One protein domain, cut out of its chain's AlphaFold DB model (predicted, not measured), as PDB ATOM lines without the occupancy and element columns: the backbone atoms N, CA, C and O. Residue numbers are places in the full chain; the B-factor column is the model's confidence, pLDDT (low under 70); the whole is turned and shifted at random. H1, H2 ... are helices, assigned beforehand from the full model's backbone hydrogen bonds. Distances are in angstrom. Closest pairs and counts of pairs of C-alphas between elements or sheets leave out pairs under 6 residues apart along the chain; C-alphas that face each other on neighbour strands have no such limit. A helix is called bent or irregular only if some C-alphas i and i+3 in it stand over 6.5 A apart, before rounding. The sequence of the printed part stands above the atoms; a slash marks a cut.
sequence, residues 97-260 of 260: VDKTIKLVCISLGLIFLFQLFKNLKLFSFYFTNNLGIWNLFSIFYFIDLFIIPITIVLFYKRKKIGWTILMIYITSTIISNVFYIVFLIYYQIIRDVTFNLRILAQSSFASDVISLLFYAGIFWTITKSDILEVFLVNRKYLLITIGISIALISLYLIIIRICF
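AT A GLANCE: This is residues 97 to 260 of the 260 residues of an uncharacterized protein of Sphingobacteriales bacterium (UniProt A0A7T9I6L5). Long helices gathered near short H5 splay apart: H4 and H6 pack on opposite sides of H3, while H1a and H2 lie side by side and H2 meets H3 near their link. The 164 printed residues include six named helices, H1 to H6, and no named strand: all helix. The whole is compact, radius of gyration of the C-alphas 17.8 A, spanning 53 by 39 by 28 A.

IN THESE COORDINATES: H1, residues 97 to 128, starts at C-alpha (6.415, 8.584, 59.242). Assigned as one helix by its hydrogen bonds, it is bent, C-alphas 118 and 121 being 7.2 A apart, into H1a, 97 to 118, 31.7 A, and H1b, 121 to 128. H2 is 136 to 156, 30.5 A; H3 160 to 190, 45.0 A; H4 205 to 222; H5 225 to 230; H6 235 to 259, 36.5 A, ending at C-alpha (32.145, 37.101, 37.158).

HOW THE PARTS SIT: Hub H3 forms a hairpin with H4, closest C-alphas Ile 174 and Leu 212, 5.8 A. H3 touches H6 with residues 164 to 175 alone, closest C-alphas Ile 168 and Ser 245, 5.3 A. H1a touches H2 at a shallow tilt of 27 degrees, closest C-alphas Cys 105 and Ile 152, 5.6 A. O i to N i+4 pairs are all within hydrogen-bond range except in H2, 13 of 17, and H5, 1 of 2.

THE WHOLE: The printed part has no cut. The H3 to H4 link is long. Residues 189 to 202 and 260 have pLDDT under 70.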
ATOM      1  N   VAL A  97       5.261   7.678  59.255       92.50
ATOM      2  CA  VAL A  97       6.415   8.584  59.242       92.50
ATOM      3  C   VAL A  97       7.702   7.855  58.848       92.50
ATOM      4  O   VAL A  97       8.435   8.321  57.974       92.50
ATOM      5  N   ASP A  98       7.959   6.669  59.403       92.06
ATOM      6  CA  ASP A  98       9.156   5.892  59.073       92.06
ATOM      7  C   ASP A  98       9.175   5.435  57.617       92.06
ATOM      8  O   ASP A  98      10.222   5.513  56.964       92.06
ATOM      9  N   LYS A  99       8.017   5.002  57.097       90.00
ATOM     10  CA  LYS A  99       7.849   4.657  55.677       90.00
ATOM     11  C   LYS A  99       8.163   5.862  54.793       90.00
ATOM     12  O   LYS A  99       8.912   5.737  53.829       90.00
ATOM     13  N   THR A 100       7.660   7.037  55.168       94.38
ATOM     14  CA  THR A 100       7.886   8.290  54.438       94.38
ATOM     15  C   THR A 100       9.368   8.662  54.395       94.38
ATOM     16  O   THR A 100       9.896   8.961  53.326       94.38
ATOM     17  N   ILE A 101      10.076   8.593  55.526       96.25
ATOM     18  CA  ILE A 101      11.505   8.931  55.561       96.25
ATOM     19  C   ILE A 101      12.325   7.931  54.738       96.25
ATOM     20  O   ILE A 101      13.204   8.334  53.978       96.25
ATOM     21  N   LYS A 102      12.023   6.632  54.850       95.44
ATOM     22  CA  LYS A 102      12.667   5.585  54.042       95.44
ATOM     23  C   LYS A 102      12.441   5.811  52.547       95.44
ATOM     24  O   LYS A 102      13.399   5.723  51.786       95.44
ATOM     25  N   LEU A 103      11.220   6.166  52.145       94.06
ATOM     26  CA  LEU A 103      10.895   6.495  50.758       94.06
ATOM     27  C   LEU A 103      11.732   7.680  50.261       94.06
ATOM     28  O   LEU A 103      12.387   7.555  49.234       94.06
ATOM     29  N   VAL A 104      11.795   8.781  51.021       96.62
ATOM     30  CA  VAL A 104      12.624   9.951  50.676       96.62
ATOM     31  C   VAL A 104      14.099   9.562  50.525       96.62
ATOM     32  O   VAL A 104      14.726   9.935  49.534       96.62
ATOM     33  N   CYS A 105      14.653   8.772  51.451       97.50
ATOM     34  CA  CYS A 105      16.031   8.275  51.357       97.50
ATOM     35  C   CYS A 105      16.268   7.437  50.094       97.50
ATOM     36  O   CYS A 105      17.278   7.631  49.423       97.50
ATOM     37  N   ILE A 106      15.352   6.519  49.767       95.38
ATOM     38  CA  ILE A 106      15.454   5.666  48.576       95.38
ATOM     39  C   ILE A 106      15.377   6.520  47.309       95.38
ATOM     40  O   ILE A 106      16.219   6.370  46.427       95.38
ATOM     41  N   SER A 107      14.421   7.448  47.226       95.12
ATOM     42  CA  SER A 107      14.264   8.327  46.064       95.12
ATOM     43  C   SER A 107      15.502   9.198  45.836       95.12
ATOM     44  O   SER A 107      15.998   9.271  44.713       95.12
ATOM     45  N   LEU A 108      16.054   9.801  46.894       95.94
ATOM     46  CA  LEU A 108      17.294  10.579  46.806       95.94
ATOM     47  C   LEU A 108      18.504   9.700  46.471       95.94
ATOM     48  O   LEU A 108      19.360  10.117  45.697       95.94
ATOM     49  N   GLY A 109      18.565   8.477  47.004       96.38
ATOM     50  CA  GLY A 109      19.614   7.510  46.683       96.38
ATOM     51  C   GLY A 109      19.603   7.099  45.211       96.38
ATOM     52  O   GLY A 109      20.655   7.067  44.577       96.38
ATOM     53  N   LEU A 110      18.423   6.857  44.635       94.56
ATOM     54  CA  LEU A 110      18.277   6.561  43.206       94.56
ATOM     55  C   LEU A 110      18.713   7.744  42.335       94.56
ATOM     56  O   LEU A 110      19.431   7.549  41.356       94.56
ATOM     57  N   ILE A 111      18.334   8.967  42.714       92.94
ATOM     58  CA  ILE A 111      18.767  10.184  42.013       92.94
ATOM     59  C   ILE A 111      20.279  10.350  42.087       92.94
ATOM     60  O   ILE A 111      20.909  10.625  41.067       92.94
ATOM     61  N   PHE A 112      20.867  10.141  43.262       95.12
ATOM     62  CA  PHE A 112      22.311  10.191  43.451       95.12
ATOM     63  C   PHE A 112      23.034   9.183  42.551       95.12
ATOM     64  O   PHE A 112      23.968   9.556  41.847       95.12
ATOM     65  N   LEU A 113      22.579   7.927  42.512       94.81
ATOM     66  CA  LEU A 113      23.169   6.897  41.650       94.81
ATOM     67  C   LEU A 113      23.042   7.253  40.163       94.81
ATOM     68  O   LEU A 113      23.997   7.080  39.404       94.81
ATOM     69  N   PHE A 114      21.893   7.791  39.748       91.00
ATOM     70  CA  PHE A 114      21.689   8.256  38.378       91.00
ATOM     71  C   PHE A 114      22.631   9.415  38.016       91.00
ATOM     72  O   PHE A 114      23.262   9.393  36.958       91.00
ATOM     73  N   GLN A 115      22.770  10.407  38.901       89.38
ATOM     74  CA  GLN A 115      23.696  11.527  38.720       89.38
ATOM     75  C   GLN A 115      25.148  11.047  38.669       89.38
ATOM     76  O   GLN A 115      25.882  11.435  37.761       89.38
ATOM     77  N   LEU A 116      25.546  10.158  39.584       91.12
ATOM     78  CA  LEU A 116      26.873   9.552  39.603       91.12
ATOM     79  C   LEU A 116      27.180   8.902  38.250       91.12
ATOM     80  O   LEU A 116      28.209   9.215  37.655       91.12
ATOM     81  N   PHE A 117      26.261   8.080  37.727       90.94
ATOM     82  CA  PHE A 117      26.424   7.414  36.433       90.94
ATOM     83  C   PHE A 117      26.526   8.407  35.267       90.94
ATOM     84  O   PHE A 117      27.430   8.294  34.437       90.94
ATOM     85  N   LYS A 118      25.645   9.416  35.220       85.69
ATOM     86  CA  LYS A 118      25.664  10.465  34.184       85.69
ATOM     87  C   LYS A 118      26.994  11.227  34.176       85.69
ATOM     88  O   LYS A 118      27.494  11.582  33.108       85.69
ATOM     89  N   ASN A 119      27.577  11.433  35.352       86.94
ATOM     90  CA  ASN A 119      28.787  12.221  35.527       86.94
ATOM     91  C   ASN A 119      30.079  11.392  35.400       86.94
ATOM     92  O   ASN A 119      31.151  11.988  35.351       86.94
ATOM     93  N   LEU A 120      30.023  10.054  35.252       87.88
ATOM     94  CA  LEU A 120      31.210   9.185  35.076       87.88
ATOM     95  C   LEU A 120      32.131   9.633  33.940       87.88
ATOM     96  O   LEU A 120      33.350   9.616  34.092       87.88
ATOM     97  N   LYS A 121      31.566  10.084  32.815       83.69
ATOM     98  CA  LYS A 121      32.367  10.607  31.695       83.69
ATOM     99  C   LYS A 121      33.111  11.886  32.071       83.69
ATOM    100  O   LYS A 121      34.265  12.050  31.688       83.69
ATOM    101  N   LEU A 122      32.464  12.768  32.832       83.12
ATOM    102  CA  LEU A 122      33.072  14.007  33.303       83.12
ATOM    103  C   LEU A 122      34.156  13.718  34.350       83.12
ATOM    104  O   LEU A 122      35.239  14.286  34.263       83.12
ATOM    105  N   PHE A 123      33.915  12.778  35.271       85.56
ATOM    106  CA  PHE A 123      34.942  12.283  36.191       85.56
ATOM    107  C   PHE A 123      36.159  11.774  35.418       85.56
ATOM    108  O   PHE A 123      37.266  12.252  35.646       85.56
ATOM    109  N   SER A 124      35.955  10.871  34.450       85.88
ATOM    110  CA  SER A 124      37.046  10.374  33.610       85.88
ATOM    111  C   SER A 124      37.795  11.525  32.947       85.88
ATOM    112  O   SER A 124      39.015  11.552  33.016       85.88
ATOM    113  N   PHE A 125      37.091  12.506  32.378       84.62
ATOM    114  CA  PHE A 125      37.715  13.664  31.742       84.62
ATOM    115  C   PHE A 125      38.646  14.438  32.691       84.62
ATOM    116  O   PHE A 125      39.776  14.731  32.306       84.62
ATOM    117  N   TYR A 126      38.220  14.715  33.929       85.12
ATOM    118  CA  TYR A 126      39.046  15.427  34.914       85.12
ATOM    119  C   TYR A 126      40.264  14.630  35.403       85.12
ATOM    120  O   TYR A 126      41.251  15.239  35.813       85.12
ATOM    121  N   PHE A 127      40.210  13.294  35.373       84.94
ATOM    122  CA  PHE A 127      41.302  12.439  35.852       84.94
ATOM    123  C   PHE A 127      42.248  11.948  34.750       84.94
ATOM    124  O   PHE A 127      43.403  11.656  35.046       84.94
ATOM    125  N   THR A 128      41.796  11.838  33.497       85.75
ATOM    126  CA  THR A 128      42.607  11.267  32.404       85.75
ATOM    127  C   THR A 128      43.110  12.296  31.402       85.75
ATOM    128  O   THR A 128      44.002  11.980  30.621       85.75
ATOM    129  N   ASN A 129      42.528  13.496  31.356       79.50
ATOM    130  CA  ASN A 129      42.881  14.492  30.354       79.50
ATOM    131  C   ASN A 129      43.756  15.595  30.964       79.50
ATOM    132  O   ASN A 129      43.373  16.213  31.955       79.50
ATOM    133  N   ASN A 130      44.890  15.907  30.330       73.94
ATOM    134  CA  ASN A 130      45.807  16.970  30.778       73.94
ATOM    135  C   ASN A 130      45.184  18.379  30.708       73.94
ATOM    136  O   ASN A 130      45.743  19.332  31.240       73.94
ATOM    137  N   LEU A 131      44.021  18.512  30.060       75.19
ATOM    138  CA  LEU A 131      43.213  19.734  30.018       75.19
ATOM    139  C   LEU A 131      42.250  19.872  31.213       75.19
ATOM    140  O   LEU A 131      41.547  20.877  31.320       75.19
ATOM    141  N   GLY A 132      42.181  18.873  32.099       70.56
ATOM    142  CA  GLY A 132      41.371  18.906  33.313       70.56
ATOM    143  C   GLY A 132      41.937  19.887  34.336       70.56
ATOM    144  O   GLY A 132      42.708  19.507  35.212       70.56
ATOM    145  N   ILE A 133      41.550  21.161  34.247       79.31
ATOM    146  CA  ILE A 133      41.960  22.167  35.231       79.31
ATOM    147  C   ILE A 133      41.113  21.992  36.496       79.31
ATOM    148  O   ILE A 133      39.903  22.242  36.520       79.31
ATOM    149  N   TRP A 134      41.773  21.583  37.575       83.25
ATOM    150  CA  TRP A 134      41.209  21.588  38.919       83.25
ATOM    151  C   TRP A 134      41.157  23.027  39.431       83.25
ATOM    152  O   TRP A 134      42.105  23.528  40.028       83.25
ATOM    153  N   ASN A 135      40.052  23.715  39.156       85.50
ATOM    154  CA  ASN A 135      39.755  25.014  39.744       85.50
ATOM    155  C   ASN A 135      38.721  24.868  40.874       85.50
ATOM    156  O   ASN A 135      38.162  23.794  41.112       85.50
ATOM    157  N   LEU A 136      38.455  25.971  41.573       82.31
ATOM    158  CA  LEU A 136      37.502  25.998  42.681       82.31
ATOM    159  C   LEU A 136      36.087  25.551  42.253       82.31
ATOM    160  O   LEU A 136      35.397  24.883  43.018       82.31
ATOM    161  N   PHE A 137      35.671  25.851  41.017       81.56
ATOM    162  CA  PHE A 137      34.374  25.426  40.477       81.56
ATOM    163  C   PHE A 137      34.285  23.908  40.295       81.56
ATOM    164  O   PHE A 137      33.265  23.316  40.644       81.56
ATOM    165  N   SER A 138      35.357  23.265  39.821       82.81
ATOM    166  CA  SER A 138      35.441  21.803  39.724       82.81
ATOM    167  C   SER A 138      35.315  21.147  41.105       82.81
ATOM    168  O   SER A 138      34.626  20.143  41.251       82.81
ATOM    169  N   ILE A 139      35.910  21.740  42.148       85.94
ATOM    170  CA  ILE A 139      35.774  21.246  43.530       85.94
ATOM    171  C   ILE A 139      34.324  21.368  44.012       85.94
ATOM    172  O   ILE A 139      33.784  20.408  44.563       85.94
ATOM    173  N   PHE A 140      33.676  22.513  43.775       83.94
ATOM    174  CA  PHE A 140      32.261  22.689  44.112       83.94
ATOM    175  C   PHE A 140      31.363  21.709  43.367       83.94
ATOM    176  O   PHE A 140      30.425  21.194  43.954       83.94
ATOM    177  N   TYR A 141      31.668  21.373  42.118       83.38
ATOM    178  CA  TYR A 141      30.910  20.360  41.391       83.38
ATOM    179  C   TYR A 141      30.961  18.982  42.075       83.38
ATOM    180  O   TYR A 141      29.959  18.268  42.142       83.38
ATOM    181  N   PHE A 142      32.112  18.608  42.639       86.25
ATOM    182  CA  PHE A 142      32.259  17.344  43.360       86.25
ATOM    183  C   PHE A 142      31.706  17.375  44.785       86.25
ATOM    184  O   PHE A 142      31.503  16.309  45.364       86.25
ATOM    185  N   ILE A 143      31.419  18.550  45.354       89.69
ATOM    186  CA  ILE A 143      30.892  18.644  46.720       89.69
ATOM    187  C   ILE A 143      29.540  17.932  46.848       89.69
ATOM    188  O   ILE A 143      29.306  17.229  47.833       89.69
ATOM    189  N   ASP A 144      28.704  18.014  45.812       86.94
ATOM    190  CA  ASP A 144      27.389  17.373  45.765       86.94
ATOM    191  C   ASP A 144      27.500  15.847  45.841       86.94
ATOM    192  O   ASP A 144      26.649  15.186  46.446       86.94
ATOM    193  N   LEU A 145      28.601  15.285  45.323       90.25
ATOM    194  CA  LEU A 145      28.874  13.853  45.385       90.25
ATOM    195  C   LEU A 145      29.026  13.355  46.826       90.25
ATOM    196  O   LEU A 145      28.668  12.220  47.127       90.25
ATOM    197  N   PHE A 146      29.538  14.199  47.720       92.19
ATOM    198  CA  PHE A 146      29.722  13.861  49.129       92.19
ATOM    199  C   PHE A 146      28.539  14.315  49.984       92.19
ATOM    200  O   PHE A 146      28.103  13.580  50.874       92.19
ATOM    201  N   ILE A 147      27.980  15.495  49.702       94.06
ATOM    202  CA  ILE A 147      26.870  16.064  50.473       94.06
ATOM    203  C   ILE A 147      25.636  15.167  50.396       94.06
ATOM    204  O   ILE A 147      25.028  14.910  51.437       94.06
ATOM    205  N   ILE A 148      25.263  14.659  49.217       94.75
ATOM    206  CA  ILE A 148      24.021  13.887  49.067       94.75
ATOM    207  C   ILE A 148      24.065  12.574  49.877       94.75
ATOM    208  O   ILE A 148      23.158  12.365  50.690       94.75
ATOM    209  N   PRO A 149      25.102  11.714  49.782       96.81
ATOM    210  CA  PRO A 149      25.200  10.510  50.614       96.81
ATOM    211  C   PRO A 149      25.223  10.806  52.114       96.81
ATOM    212  O   PRO A 149      24.519  10.147  52.883       96.81
ATOM    213  N   ILE A 150      25.987  11.820  52.538       97.25
ATOM    214  CA  ILE A 150      26.054  12.238  53.947       97.25
ATOM    215  C   ILE A 150      24.663  12.655  54.433       97.25
ATOM    216  O   ILE A 150      24.216  12.226  55.500       97.25
ATOM    217  N   THR A 151      23.951  13.435  53.622       97.38
ATOM    218  CA  THR A 151      22.587  13.885  53.902       97.38
ATOM    219  C   THR A 151      21.637  12.705  54.041       97.38
ATOM    220  O   THR A 151      20.930  12.624  55.043       97.38
ATOM    221  N   ILE A 152      21.655  11.753  53.101       97.94
ATOM    222  CA  ILE A 152      20.802  10.556  53.139       97.94
ATOM    223  C   ILE A 152      21.054   9.755  54.420       97.94
ATOM    224  O   ILE A 152      20.099   9.385  55.103       97.94
ATOM    225  N   VAL A 153      22.318   9.523  54.787       97.62
ATOM    226  CA  VAL A 153      22.678   8.763  55.996       97.62
ATOM    227  C   VAL A 153      22.236   9.492  57.265       97.62
ATOM    228  O   VAL A 153      21.653   8.873  58.159       97.62
ATOM    229  N   LEU A 154      22.487  10.799  57.371       97.81
ATOM    230  CA  LEU A 154      22.098  11.592  58.542       97.81
ATOM    231  C   LEU A 154      20.575  11.722  58.665       97.81
ATOM    232  O   LEU A 154      20.041  11.622  59.774       97.81
ATOM    233  N   PHE A 155      19.879  11.898  57.541       97.88
ATOM    234  CA  PHE A 155      18.422  11.949  57.472       97.88
ATOM    235  C   PHE A 155      17.807  10.601  57.867       97.88
ATOM    236  O   PHE A 155      16.925  10.542  58.724       97.88
ATOM    237  N   TYR A 156      18.355   9.494  57.354       97.38
ATOM    238  CA  TYR A 156      17.960   8.145  57.755       97.38
ATOM    239  C   TYR A 156      18.156   7.924  59.262       97.38
ATOM    240  O   TYR A 156      17.245   7.446  59.935       97.38
ATOM    241  N   LYS A 157      19.284   8.374  59.826       96.56
ATOM    242  CA  LYS A 157      19.580   8.319  61.271       96.56
ATOM    243  C   LYS A 157      18.784   9.317  62.128       96.56
ATOM    244  O   LYS A 157      19.103   9.473  63.307       96.56
ATOM    245  N   ARG A 158      17.786  10.005  61.559       97.25
ATOM    246  CA  ARG A 158      16.922  10.981  62.249       97.25
ATOM    247  C   ARG A 158      17.703  12.115  62.921       97.25
ATOM    248  O   ARG A 158      17.291  12.669  63.935       97.25
ATOM    249  N   LYS A 159      18.878  12.464  62.388       98.12
ATOM    250  CA  LYS A 159      19.685  13.557  62.937       98.12
ATOM    251  C   LYS A 159      19.147  14.883  62.415       98.12
ATOM    252  O   LYS A 159      19.026  15.056  61.206       98.12
ATOM    253  N   LYS A 160      18.906  15.839  63.320       97.75
ATOM    254  CA  LYS A 160      18.457  17.202  62.981       97.75
ATOM    255  C   LYS A 160      19.304  17.842  61.879       97.75
ATOM    256  O   LYS A 160      18.760  18.376  60.924       97.75
ATOM    257  N   ILE A 161      20.628  17.697  61.967       97.94
ATOM    258  CA  ILE A 161      21.562  18.198  60.949       97.94
ATOM    259  C   ILE A 161      21.333  17.573  59.563       97.94
ATOM    260  O   ILE A 161      21.460  18.266  58.562       97.94
ATOM    261  N   GLY A 162      20.931  16.300  59.485       97.75
ATOM    262  CA  GLY A 162      20.597  15.647  58.218       97.75
ATOM    263  C   GLY A 162      19.364  16.258  57.562       97.75
ATOM    264  O   GLY A 162      19.368  16.495  56.359       97.75
ATOM    265  N   TRP A 163      18.343  16.585  58.360       98.44
ATOM    266  CA  TRP A 163      17.179  17.333  57.882       98.44
ATOM    267  C   TRP A 163      17.568  18.742  57.423       98.44
ATOM    268  O   TRP A 163      17.149  19.160  56.350       98.44
ATOM    269  N   THR A 164      18.422  19.449  58.171       98.00
ATOM    270  CA  THR A 164      18.874  20.802  57.803       98.00
ATOM    271  C   THR A 164      19.631  20.812  56.475       98.00
ATOM    272  O   THR A 164      19.316  21.624  55.608       98.00
ATOM    273  N   ILE A 165      20.595  19.904  56.284       97.62
ATOM    274  CA  ILE A 165      21.358  19.822  55.028       97.62
ATOM    275  C   ILE A 165      20.422  19.451  53.871       97.62
ATOM    276  O   ILE A 165      20.487  20.073  52.812       97.62
ATOM    277  N   LEU A 166      19.498  18.506  54.089       97.75
ATOM    278  CA  LEU A 166      18.508  18.133  53.079       97.75
ATOM    279  C   LEU A 166      17.616  19.317  52.689       97.75
ATOM    280  O   LEU A 166      17.344  19.528  51.510       97.75
ATOM    281  N   MET A 167      17.179  20.100  53.673       97.88
ATOM    282  CA  MET A 167      16.348  21.281  53.467       97.88
ATOM    283  C   MET A 167      17.073  22.330  52.618       97.88
ATOM    284  O   MET A 167      16.488  22.861  51.672       97.88
ATOM    285  N   ILE A 168      18.349  22.592  52.922       96.50
ATOM    286  CA  ILE A 168      19.198  23.510  52.151       96.50
ATOM    287  C   ILE A 168      19.340  23.006  50.713       96.50
ATOM    288  O   ILE A 168      19.075  23.762  49.782       96.50
ATOM    289  N   TYR A 169      19.675  21.725  50.537       95.50
ATOM    290  CA  TYR A 169      19.857  21.097  49.225       95.50
ATOM    291  C   TYR A 169      18.588  21.127  48.360       95.50
ATOM    292  O   TYR A 169      18.627  21.473  47.181       95.50
ATOM    293  N   ILE A 170      17.427  20.792  48.927       96.69
ATOM    294  CA  ILE A 170      16.167  20.811  48.174       96.69
ATOM    295  C   ILE A 170      15.793  22.247  47.809       96.69
ATOM    296  O   ILE A 170      15.402  22.508  46.673       96.69
ATOM    297  N   THR A 171      15.940  23.189  48.745       96.44
ATOM    298  CA  THR A 171      15.633  24.603  48.491       96.44
ATOM    299  C   THR A 171      16.551  25.169  47.405       96.44
ATOM    300  O   THR A 171      16.068  25.843  46.495       96.44
ATOM    301  N   SER A 172      17.847  24.838  47.430       93.44
ATOM    302  CA  SER A 172      18.795  25.231  46.381       93.44
ATOM    303  C   SER A 172      18.492  24.632  45.030       93.44
ATOM    304  O   SER A 172      18.564  25.340  44.023       93.44
ATOM    305  N   THR A 173      18.064  23.378  45.005       93.44
ATOM    306  CA  THR A 173      17.694  22.713  43.760       93.44
ATOM    307  C   THR A 173      16.415  23.307  43.165       93.44
ATOM    308  O   THR A 173      16.369  23.572  41.966       93.44
ATOM    309  N   ILE A 174      15.400  23.604  43.987       95.88
ATOM    310  CA  ILE A 174      14.158  24.254  43.535       95.88
ATOM    311  C   ILE A 174      14.455  25.631  42.939       95.88
ATOM    312  O   ILE A 174      14.027  25.907  41.820       95.88
ATOM    313  N   ILE A 175      15.205  26.484  43.647       93.75
ATOM    314  CA  ILE A 175      15.524  27.836  43.163       93.75
ATOM    315  C   ILE A 175      16.344  27.771  41.875       93.75
ATOM    316  O   ILE A 175      16.029  28.482  40.923       93.75
ATOM    317  N   SER A 176      17.348  26.892  41.818       90.19
ATOM    318  CA  SER A 176      18.166  26.695  40.619       90.19
ATOM    319  C   SER A 176      17.326  26.233  39.425       90.19
ATOM    320  O   SER A 176      17.468  26.787  38.339       90.19
ATOM    321  N   ASN A 177      16.399  25.287  39.623       91.31
ATOM    322  CA  ASN A 177      15.496  24.822  38.568       91.31
ATOM    323  C   ASN A 177      14.550  25.931  38.093       91.31
ATOM    324  O   ASN A 177      14.376  26.107  36.891       91.31
ATOM    325  N   VAL A 178      13.956  26.705  39.011       93.69
ATOM    326  CA  VAL A 178      13.091  27.844  38.653       93.69
ATOM    327  C   VAL A 178      13.881  28.878  37.857       93.69
ATOM    328  O   VAL A 178      13.428  29.313  36.800       93.69
ATOM    329  N   PHE A 179      15.076  29.239  38.326       90.31
ATOM    330  CA  PHE A 179      15.952  30.173  37.629       90.31
ATOM    331  C   PHE A 179      16.316  29.665  36.229       90.31
ATOM    332  O   PHE A 179      16.213  30.418  35.265       90.31
ATOM    333  N   TYR A 180      16.674  28.385  36.099       87.25
ATOM    334  CA  TYR A 180      17.008  27.774  34.815       87.25
ATOM    335  C   TYR A 180      15.815  27.751  33.853       87.25
ATOM    336  O   TYR A 180      15.965  28.100  32.686       87.25
ATOM    337  N   ILE A 181      14.613  27.428  34.336       90.44
ATOM    338  CA  ILE A 181      13.381  27.469  33.535       90.44
ATOM    339  C   ILE A 181      13.095  28.896  33.046       90.44
ATOM    340  O   ILE A 181      12.829  29.096  31.861       90.44
ATOM    341  N   VAL A 182      13.189  29.899  33.926       90.31
ATOM    342  CA  VAL A 182      13.009  31.316  33.555       90.31
ATOM    343  C   VAL A 182      14.059  31.743  32.530       90.31
ATOM    344  O   VAL A 182      13.723  32.393  31.541       90.31
ATOM    345  N   PHE A 183      15.313  31.339  32.731       85.50
ATOM    346  CA  PHE A 183      16.403  31.576  31.791       85.50
ATOM    347  C   PHE A 183      16.108  30.942  30.427       85.50
ATOM    348  O   PHE A 183      16.218  31.619  29.409       85.50
ATOM    349  N   LEU A 184      15.669  29.681  30.381       84.88
ATOM    350  CA  LEU A 184      15.306  29.008  29.134       84.88
ATOM    351  C   LEU A 184      14.187  29.742  28.391       84.88
ATOM    352  O   LEU A 184      14.308  29.939  27.185       84.88
ATOM    353  N   ILE A 185      13.142  30.183  29.096       86.06
ATOM    354  CA  ILE A 185      12.034  30.945  28.501       86.06
ATOM    355  C   ILE A 185      12.547  32.276  27.941       86.06
ATOM    356  O   ILE A 185      12.298  32.591  26.779       86.06
ATOM    357  N   TYR A 186      13.311  33.035  28.732       84.50
ATOM    358  CA  TYR A 186      13.870  34.324  28.318       84.50
ATOM    359  C   TYR A 186      14.782  34.190  27.090       84.50
ATOM    360  O   TYR A 186      14.660  34.947  26.131       84.50
ATOM    361  N   TYR A 187      15.665  33.189  27.075       76.31
ATOM    362  CA  TYR A 187      16.563  32.964  25.945       76.31
ATOM    363  C   TYR A 187      15.864  32.366  24.732       76.31
ATOM    364  O   TYR A 187      16.286  32.657  23.619       76.31
ATOM    365  N   GLN A 188      14.811  31.564  24.898       73.00
ATOM    366  CA  GLN A 188      14.009  31.085  23.771       73.00
ATOM    367  C   GLN A 188      13.324  32.248  23.044       73.00
ATOM    368  O   GLN A 188      13.258  32.226  21.822       73.00
ATOM    369  N   ILE A 189      12.910  33.289  23.775       63.81
ATOM    370  CA  ILE A 189      12.366  34.530  23.200       63.81
ATOM    371  C   ILE A 189      13.437  35.299  22.397       63.81
ATOM    372  O   ILE A 189      13.114  35.946  21.408       63.81
ATOM    373  N   ILE A 190      14.714  35.210  22.783       65.75
ATOM    374  CA  ILE A 190      15.835  35.912  22.121       65.75
ATOM    375  C   ILE A 190      16.472  35.070  20.991       65.75
ATOM    376  O   ILE A 190      17.117  35.609  20.091       65.75
ATOM    377  N   ARG A 191      16.296  33.741  21.007       53.12
ATOM    378  CA  ARG A 191      16.984  32.760  20.142       53.12
ATOM    379  C   ARG A 191      16.522  32.697  18.684       53.12
ATOM    380  O   ARG A 191      17.057  31.860  17.958       53.12
ATOM    381  N   ASP A 192      15.666  33.605  18.224       53.00
ATOM    382  CA  ASP A 192      15.493  33.818  16.778       53.00
ATOM    383  C   ASP A 192      16.785  34.326  16.097       53.00
ATOM    384  O   ASP A 192      16.886  34.332  14.873       53.00
ATOM    385  N   VAL A 193      17.830  34.676  16.865       47.28
ATOM    386  CA  VAL A 193      19.101  35.192  16.337       47.28
ATOM    387  C   VAL A 193      20.295  34.331  16.806       47.28
ATOM    388  O   VAL A 193      20.942  34.579  17.817       47.28
ATOM    389  N   THR A 194      20.607  33.275  16.045       47.59
ATOM    390  CA  THR A 194      21.985  32.767  15.812       47.59
ATOM    391  C   THR A 194      22.876  32.326  16.999       47.59
ATOM    392  O   THR A 194      24.059  32.660  17.006       47.59
ATOM    393  N   PHE A 195      22.423  31.510  17.965       51.44
ATOM    394  CA  PHE A 195      23.356  30.928  18.965       51.44
ATOM    395  C   PHE A 195      23.264  29.399  19.112       51.44
ATOM    396  O   PHE A 195      22.518  28.851  19.925       51.44
ATOM    397  N   ASN A 196      24.088  28.707  18.321       45.56
ATOM    398  CA  ASN A 196      24.221  27.249  18.241       45.56
ATOM    399  C   ASN A 196      25.207  26.698  19.302       45.56
ATOM    400  O   ASN A 196      26.158  25.988  18.986       45.56
ATOM    401  N   LEU A 197      25.002  27.004  20.588       51.06
ATOM    402  CA  LEU A 197      25.770  26.376  21.677       51.06
ATOM    403  C   LEU A 197      25.203  24.985  22.010       51.06
ATOM    404  O   LEU A 197      24.565  24.785  23.039       51.06
ATOM    405  N   ARG A 198      25.455  24.004  21.138       47.56
ATOM    406  CA  ARG A 198      25.169  22.572  21.386       47.56
ATOM    407  C   ARG A 198      26.169  21.892  22.337       47.56
ATOM    408  O   ARG A 198      26.044  20.703  22.601       47.56
ATOM    409  N   ILE A 199      27.171  22.627  22.825       45.50
ATOM    410  CA  ILE A 199      28.272  22.088  23.643       45.50
ATOM    411  C   ILE A 199      27.844  21.878  25.106       45.50
ATOM    412  O   ILE A 199      28.376  21.007  25.789       45.50
ATOM    413  N   LEU A 200      26.826  22.600  25.576       51.19
ATOM    414  CA  LEU A 200      26.150  22.283  26.828       51.19
ATOM    415  C   LEU A 200      24.970  21.382  26.472       51.19
ATOM    416  O   LEU A 200      24.069  21.819  25.762       51.19
ATOM    417  N   ALA A 201      24.992  20.121  26.911       54.66
ATOM    418  CA  ALA A 201      23.859  19.213  26.761       54.66
ATOM    419  C   ALA A 201      22.629  19.850  27.426       54.66
ATOM    420  O   ALA A 201      22.473  19.792  28.645       54.66
ATOM    421  N   GLN A 202      21.811  20.529  26.624       64.31
ATOM    422  CA  GLN A 202      20.674  21.299  27.097       64.31
ATOM    423  C   GLN A 202      19.663  20.301  27.663       64.31
ATOM    424  O   GLN A 202      19.219  19.397  26.947       64.31
ATOM    425  N   SER A 203      19.355  20.399  28.959       73.44
ATOM    426  CA  SER A 203      18.246  19.628  29.508       73.44
ATOM    427  C   SER A 203      16.971  20.041  28.779       73.44
ATOM    428  O   SER A 203      16.812  21.173  28.318       73.44
ATOM    429  N   SER A 204      16.070  19.083  28.593       83.50
ATOM    430  CA  SER A 204      14.760  19.399  28.040       83.50
ATOM    431  C   SER A 204      13.962  20.203  29.070       83.50
ATOM    432  O   SER A 204      13.991  19.875  30.255       83.50
ATOM    433  N   PHE A 205      13.171  21.181  28.626       85.44
ATOM    434  CA  PHE A 205      12.255  21.914  29.507       85.44
ATOM    435  C   PHE A 205      11.388  20.963  30.356       85.44
ATOM    436  O   PHE A 205      11.217  21.155  31.558       85.44
ATOM    437  N   ALA A 206      10.906  19.874  29.744       87.94
ATOM    438  CA  ALA A 206      10.134  18.843  30.428       87.94
ATOM    439  C   ALA A 206      10.907  18.192  31.589       87.94
ATOM    440  O   ALA A 206      10.343  18.005  32.667       87.94
ATOM    441  N   SER A 207      12.197  17.880  31.407       87.56
ATOM    442  CA  SER A 207      13.014  17.310  32.486       87.56
ATOM    443  C   SER A 207      13.202  18.275  33.656       87.56
ATOM    444  O   SER A 207      13.186  17.828  34.803       87.56
ATOM    445  N   ASP A 208      13.310  19.580  33.398       89.31
ATOM    446  CA  ASP A 208      13.472  20.579  34.461       89.31
ATOM    447  C   ASP A 208      12.167  20.780  35.245       89.31
ATOM    448  O   ASP A 208      12.188  20.863  36.473       89.31
ATOM    449  N   VAL A 209      11.016  20.759  34.563       92.88
ATOM    450  CA  VAL A 209       9.691  20.804  35.209       92.88
ATOM    451  C   VAL A 209       9.444  19.558  36.061       92.88
ATOM    452  O   VAL A 209       9.012  19.678  37.206       92.88
ATOM    453  N   ILE A 210       9.751  18.363  35.547       93.69
ATOM    454  CA  ILE A 210       9.623  17.113  36.317       93.69
ATOM    455  C   ILE A 210      10.534  17.153  37.549       93.69
ATOM    456  O   ILE A 210      10.093  16.809  38.645       93.69
ATOM    457  N   SER A 211      11.776  17.615  37.386       93.12
ATOM    458  CA  SER A 211      12.725  17.809  38.486       93.12
ATOM    459  C   SER A 211      12.163  18.769  39.540       93.12
ATOM    460  O   SER A 211      12.133  18.443  40.726       93.12
ATOM    461  N   LEU A 212      11.629  19.919  39.121       95.81
ATOM    462  CA  LEU A 212      11.011  20.901  40.012       95.81
ATOM    463  C   LEU A 212       9.841  20.308  40.806       95.81
ATOM    464  O   LEU A 212       9.807  20.448  42.028       95.81
ATOM    465  N   LEU A 213       8.910  19.625  40.135       96.88
ATOM    466  CA  LEU A 213       7.760  18.985  40.782       96.88
ATOM    467  C   LEU A 213       8.197  17.908  41.775       96.88
ATOM    468  O   LEU A 213       7.661  17.827  42.880       96.88
ATOM    469  N   PHE A 214       9.199  17.114  41.403       96.88
ATOM    470  CA  PHE A 214       9.759  16.091  42.268       96.88
ATOM    471  C   PHE A 214      10.354  16.698  43.549       96.88
ATOM    472  O   PHE A 214       9.975  16.304  44.655       96.88
ATOM    473  N   TYR A 215      11.234  17.697  43.427       97.06
ATOM    474  CA  TYR A 215      11.853  18.335  44.591       97.06
ATOM    475  C   TYR A 215      10.849  19.131  45.429       97.06
ATOM    476  O   TYR A 215      10.941  19.100  46.655       97.06
ATOM    477  N   ALA A 216       9.849  19.766  44.812       97.62
ATOM    478  CA  ALA A 216       8.736  20.389  45.527       97.62
ATOM    479  C   ALA A 216       7.910  19.352  46.313       97.62
ATOM    480  O   ALA A 216       7.520  19.602  47.453       97.62
ATOM    481  N   GLY A 217       7.701  18.160  45.749       97.75
ATOM    482  CA  GLY A 217       7.054  17.040  46.433       97.75
ATOM    483  C   GLY A 217       7.840  16.558  47.655       97.75
ATOM    484  O   GLY A 217       7.253  16.351  48.724       97.75
ATOM    485  N   ILE A 218       9.170  16.436  47.547       97.94
ATOM    486  CA  ILE A 218      10.016  16.112  48.707       97.94
ATOM    487  C   ILE A 218       9.973  17.249  49.728       97.94
ATOM    488  O   ILE A 218       9.741  16.970  50.902       97.94
ATOM    489  N   PHE A 219      10.133  18.508  49.303       98.12
ATOM    490  CA  PHE A 219      10.042  19.694  50.162       98.12
ATOM    491  C   PHE A 219       8.756  19.668  50.994       98.12
ATOM    492  O   PHE A 219       8.790  19.754  52.221       98.12
ATOM    493  N   TRP A 220       7.613  19.482  50.335       98.06
ATOM    494  CA  TRP A 220       6.314  19.372  50.991       98.06
ATOM    495  C   TRP A 220       6.272  18.211  51.988       98.06
ATOM    496  O   TRP A 220       5.803  18.351  53.114       98.06
ATOM    497  N   THR A 221       6.811  17.056  51.601       97.38
ATOM    498  CA  THR A 221       6.817  15.852  52.436       97.38
ATOM    499  C   THR A 221       7.644  16.036  53.707       97.38
ATOM    500  O   THR A 221       7.167  15.704  54.792       97.38
ATOM    501  N   ILE A 222       8.853  16.596  53.609       97.56
ATOM    502  CA  ILE A 222       9.762  16.750  54.758       97.56
ATOM    503  C   ILE A 222       9.391  17.912  55.692       97.56
ATOM    504  O   ILE A 222       9.983  18.045  56.764       97.56
ATOM    505  N   THR A 223       8.430  18.751  55.292       97.75
ATOM    506  CA  THR A 223       7.924  19.897  56.071       97.75
ATOM    507  C   THR A 223       6.595  19.619  56.785       97.75
ATOM    508  O   THR A 223       6.073  20.496  57.490       97.75
ATOM    509  N   LYS A 224       6.055  18.399  56.656       96.94
ATOM    510  CA  LYS A 224       4.913  17.917  57.451       96.94
ATOM    511  C   LYS A 224       5.265  17.882  58.941       96.94
ATOM    512  O   LYS A 224       6.382  17.513  59.294       96.94
ATOM    513  N   SER A 225       4.307  18.239  59.802       96.00
ATOM    514  CA  SER A 225       4.468  18.294  61.270       96.00
ATOM    515  C   SER A 225       5.102  17.028  61.832       96.00
ATOM    516  O   SER A 225       6.115  17.106  62.514       96.00
ATOM    517  N   ASP A 226       4.576  15.873  61.439       95.88
ATOM    518  CA  ASP A 226       4.952  14.574  61.997       95.88
ATOM    519  C   ASP A 226       6.415  14.226  61.672       95.88
ATOM    520  O   ASP A 226       7.118  13.604  62.463       95.88
ATOM    521  N   ILE A 227       6.907  14.673  60.510       97.12
ATOM    522  CA  ILE A 227       8.317  14.532  60.133       97.12
ATOM    523  C   ILE A 227       9.166  15.510  60.947       97.12
ATOM    524  O   ILE A 227      10.184  15.114  61.508       97.12
ATOM    525  N   LEU A 228       8.756  16.780  61.038       97.31
ATOM    526  CA  LEU A 228       9.493  17.807  61.782       97.31
ATOM    527  C   LEU A 228       9.677  17.439  63.261       97.31
ATOM    528  O   LEU A 228      10.753  17.672  63.819       97.31
ATOM    529  N   GLU A 229       8.665  16.824  63.872       96.62
ATOM    530  CA  GLU A 229       8.705  16.330  65.250       96.62
ATOM    531  C   GLU A 229       9.795  15.274  65.447       96.62
ATOM    532  O   GLU A 229      10.607  15.404  66.365       96.62
ATOM    533  N   VAL A 230       9.910  14.302  64.535       97.12
ATOM    534  CA  VAL A 230      10.965  13.271  64.582       97.12
ATOM    535  C   VAL A 230      12.372  13.876  64.536       97.12
ATOM    536  O   VAL A 230      13.296  13.347  65.153       97.12
ATOM    537  N   PHE A 231      12.552  14.997  63.835       97.56
ATOM    538  CA  PHE A 231      13.842  15.689  63.734       97.56
ATOM    539  C   PHE A 231      14.047  16.788  64.790       97.56
ATOM    540  O   PHE A 231      15.087  17.457  64.770       97.56
ATOM    541  N   LEU A 232      13.098  16.984  65.715       97.31
ATOM    542  CA  LEU A 232      13.127  18.049  66.728       97.31
ATOM    543  C   LEU A 232      13.300  19.445  66.095       97.31
ATOM    544  O   LEU A 232      14.098  20.292  66.535       97.31
ATOM    545  N   VAL A 233      12.570  19.669  65.002       97.19
ATOM    546  CA  VAL A 233      12.551  20.917  64.242       97.19
ATOM    547  C   VAL A 233      11.240  21.648  64.508       97.19
ATOM    548  O   VAL A 233      10.160  21.128  64.263       97.19
ATOM    549  N   ASN A 234      11.326  22.894  64.977       97.12
ATOM    550  CA  ASN A 234      10.153  23.754  65.118       97.12
ATOM    551  C   ASN A 234       9.924  24.597  63.849       97.12
ATOM    552  O   ASN A 234      10.819  24.783  63.020       97.12
ATOM    553  N   ARG A 235       8.716  25.158  63.707       96.00
ATOM    554  CA  ARG A 235       8.342  25.994  62.549       96.00
ATOM    555  C   ARG A 235       9.260  27.208  62.364       96.00
ATOM    556  O   ARG A 235       9.580  27.558  61.234       96.00
ATOM    557  N   LYS A 236       9.734  27.813  63.459       97.38
ATOM    558  CA  LYS A 236      10.679  28.942  63.412       97.38
ATOM    559  C   LYS A 236      12.012  28.532  62.774       97.38
ATOM    560  O   LYS A 236      12.503  29.227  61.894       97.38
ATOM    561  N   TYR A 237      12.571  27.393  63.178       96.88
ATOM    562  CA  TYR A 237      13.816  26.854  62.628       96.88
ATOM    563  C   TYR A 237      13.671  26.485  61.150       96.88
ATOM    564  O   TYR A 237      14.574  26.771  60.366       96.88
ATOM    565  N   LEU A 238      12.526  25.917  60.753       96.88
ATOM    566  CA  LEU A 238      12.196  25.659  59.348       96.88
ATOM    567  C   LEU A 238      12.266  26.943  58.506       96.88
ATOM    568  O   LEU A 238      13.000  26.982  57.521       96.88
ATOM    569  N   LEU A 239      11.550  27.996  58.914       97.25
ATOM    570  CA  LEU A 239      11.519  29.267  58.179       97.25
ATOM    571  C   LEU A 239      12.897  29.935  58.117       97.25
ATOM    572  O   LEU A 239      13.286  30.423  57.059       97.25
ATOM    573  N   ILE A 240      13.660  29.904  59.216       97.38
ATOM    574  CA  ILE A 240      15.040  30.412  59.246       97.38
ATOM    575  C   ILE A 240      15.921  29.634  58.263       97.38
ATOM    576  O   ILE A 240      16.658  30.241  57.493       97.38
ATOM    577  N   THR A 241      15.825  28.302  58.250       96.88
ATOM    578  CA  THR A 241      16.625  27.453  57.352       96.88
ATOM    579  C   THR A 241      16.305  27.745  55.886       96.88
ATOM    580  O   THR A 241      17.223  27.906  55.084       96.88
ATOM    581  N   ILE A 242      15.020  27.881  55.538       96.19
ATOM    582  CA  ILE A 242      14.585  28.266  54.187       96.19
ATOM    583  C   ILE A 242      15.126  29.654  53.823       96.19
ATOM    584  O   ILE A 242      15.725  29.810  52.762       96.19
ATOM    585  N   GLY A 243      14.971  30.645  54.708       96.19
ATOM    586  CA  GLY A 243      15.433  32.014  54.469       96.19
ATOM    587  C   GLY A 243      16.944  32.104  54.244       96.19
ATOM    588  O   GLY A 243      17.382  32.733  53.284       96.19
ATOM    589  N   ILE A 244      17.736  31.418  55.076       95.12
ATOM    590  CA  ILE A 244      19.196  31.334  54.916       95.12
ATOM    591  C   ILE A 244      19.551  30.662  53.591       95.12
ATOM    592  O   ILE A 244      20.419  31.156  52.875       95.12
ATOM    593  N   SER A 245      18.870  29.566  53.246       94.25
ATOM    594  CA  SER A 245      19.116  28.855  51.989       94.25
ATOM    595  C   SER A 245      18.905  29.794  50.804       94.25
ATOM    596  O   SER A 245      19.834  29.992  50.025       94.25
ATOM    597  N   ILE A 246      17.728  30.433  50.722       94.12
ATOM    598  CA  ILE A 246      17.380  31.393  49.663       94.12
ATOM    599  C   ILE A 246      18.447  32.489  49.560       94.12
ATOM    600  O   ILE A 246      18.962  32.723  48.470       94.12
ATOM    601  N   ALA A 247      18.822  33.113  50.680       93.62
ATOM    602  CA  ALA A 247      19.806  34.193  50.695       93.62
ATOM    603  C   ALA A 247      21.177  33.756  50.147       93.62
ATOM    604  O   ALA A 247      21.764  34.466  49.329       93.62
ATOM    605  N   LEU A 248      21.667  32.577  50.548       92.94
ATOM    606  CA  LEU A 248      22.943  32.035  50.070       92.94
ATOM    607  C   LEU A 248      22.922  31.757  48.563       92.94
ATOM    608  O   LEU A 248      23.881  32.074  47.862       92.94
ATOM    609  N   ILE A 249      21.823  31.199  48.053       90.62
ATOM    610  CA  ILE A 249      21.680  30.882  46.626       90.62
ATOM    611  C   ILE A 249      21.563  32.158  45.800       90.62
ATOM    612  O   ILE A 249      22.217  32.281  44.768       90.62
ATOM    613  N   SER A 250      20.764  33.127  46.248       87.50
ATOM    614  CA  SER A 250      20.656  34.420  45.573       87.50
ATOM    615  C   SER A 250      22.012  35.120  45.503       87.50
ATOM    616  O   SER A 250      22.375  35.622  44.443       87.50
ATOM    617  N   LEU A 251      22.794  35.090  46.588       90.81
ATOM    618  CA  LEU A 251      24.154  35.627  46.598       90.81
ATOM    619  C   LEU A 251      25.062  34.894  45.599       90.81
ATOM    620  O   LEU A 251      25.759  35.543  44.823       90.81
ATOM    621  N   TYR A 252      25.023  33.560  45.577       87.56
ATOM    622  CA  TYR A 252      25.790  32.748  44.629       87.56
ATOM    623  C   TYR A 252      25.455  33.082  43.166       87.56
ATOM    624  O   TYR A 252      26.362  33.296  42.360       87.56
ATOM    625  N   LEU A 253      24.167  33.207  42.831       85.12
ATOM    626  CA  LEU A 253      23.718  33.580  41.486       85.12
ATOM    627  C   LEU A 253      24.160  34.999  41.095       85.12
ATOM    628  O   LEU A 253      24.539  35.225  39.945       85.12
ATOM    629  N   ILE A 254      24.151  35.948  42.037       87.25
ATOM    630  CA  ILE A 254      24.655  37.312  41.809       87.25
ATOM    631  C   ILE A 254      26.159  37.289  41.520       87.25
ATOM    632  O   ILE A 254      26.597  37.927  40.567       87.25
ATOM    633  N   ILE A 255      26.940  36.534  42.298       86.31
ATOM    634  CA  ILE A 255      28.392  36.415  42.099       86.31
ATOM    635  C   ILE A 255      28.700  35.835  40.718       86.31
ATOM    636  O   ILE A 255      29.523  36.397  40.000       86.31
ATOM    637  N   ILE A 256      28.009  34.763  40.311       82.12
ATOM    638  CA  ILE A 256      28.195  34.178  38.973       82.12
ATOM    639  C   ILE A 256      27.949  35.220  37.884       82.12
ATOM    640  O   ILE A 256      28.771  35.344  36.985       82.12
ATOM    641  N   ARG A 257      26.859  35.990  37.983       79.06
ATOM    642  CA  ARG A 257      26.515  37.025  36.997       79.06
ATOM    643  C   ARG A 257      27.530  38.171  36.931       79.06
ATOM    644  O   ARG A 257      27.606  38.850  35.918       79.06
ATOM    645  N   ILE A 258      28.245  38.454  38.017       80.12
ATOM    646  CA  ILE A 258      29.277  39.502  38.030       80.12
ATOM    647  C   ILE A 258      30.583  38.980  37.419       80.12
ATOM    648  O   ILE A 258      31.307  39.738  36.782       80.12
ATOM    649  N   CYS A 259      30.899  37.702  37.629       71.25
ATOM    650  CA  CYS A 259      32.145  37.101  37.158       71.25
ATOM    651  C   CYS A 259      32.120  36.645  35.689       71.25
ATOM    652  O   CYS A 259      33.199  36.456  35.127       71.25
ATOM    653  N   PHE A 260      30.940  36.452  35.089       63.72
ATOM    654  CA  PHE A 260      30.748  35.954  33.720       63.72
ATOM    655  C   PHE A 260      29.746  36.814  32.951       63.72
ATOM    656  O   PHE A 260      30.026  37.092  31.763       63.72
TER     657      PHE A 260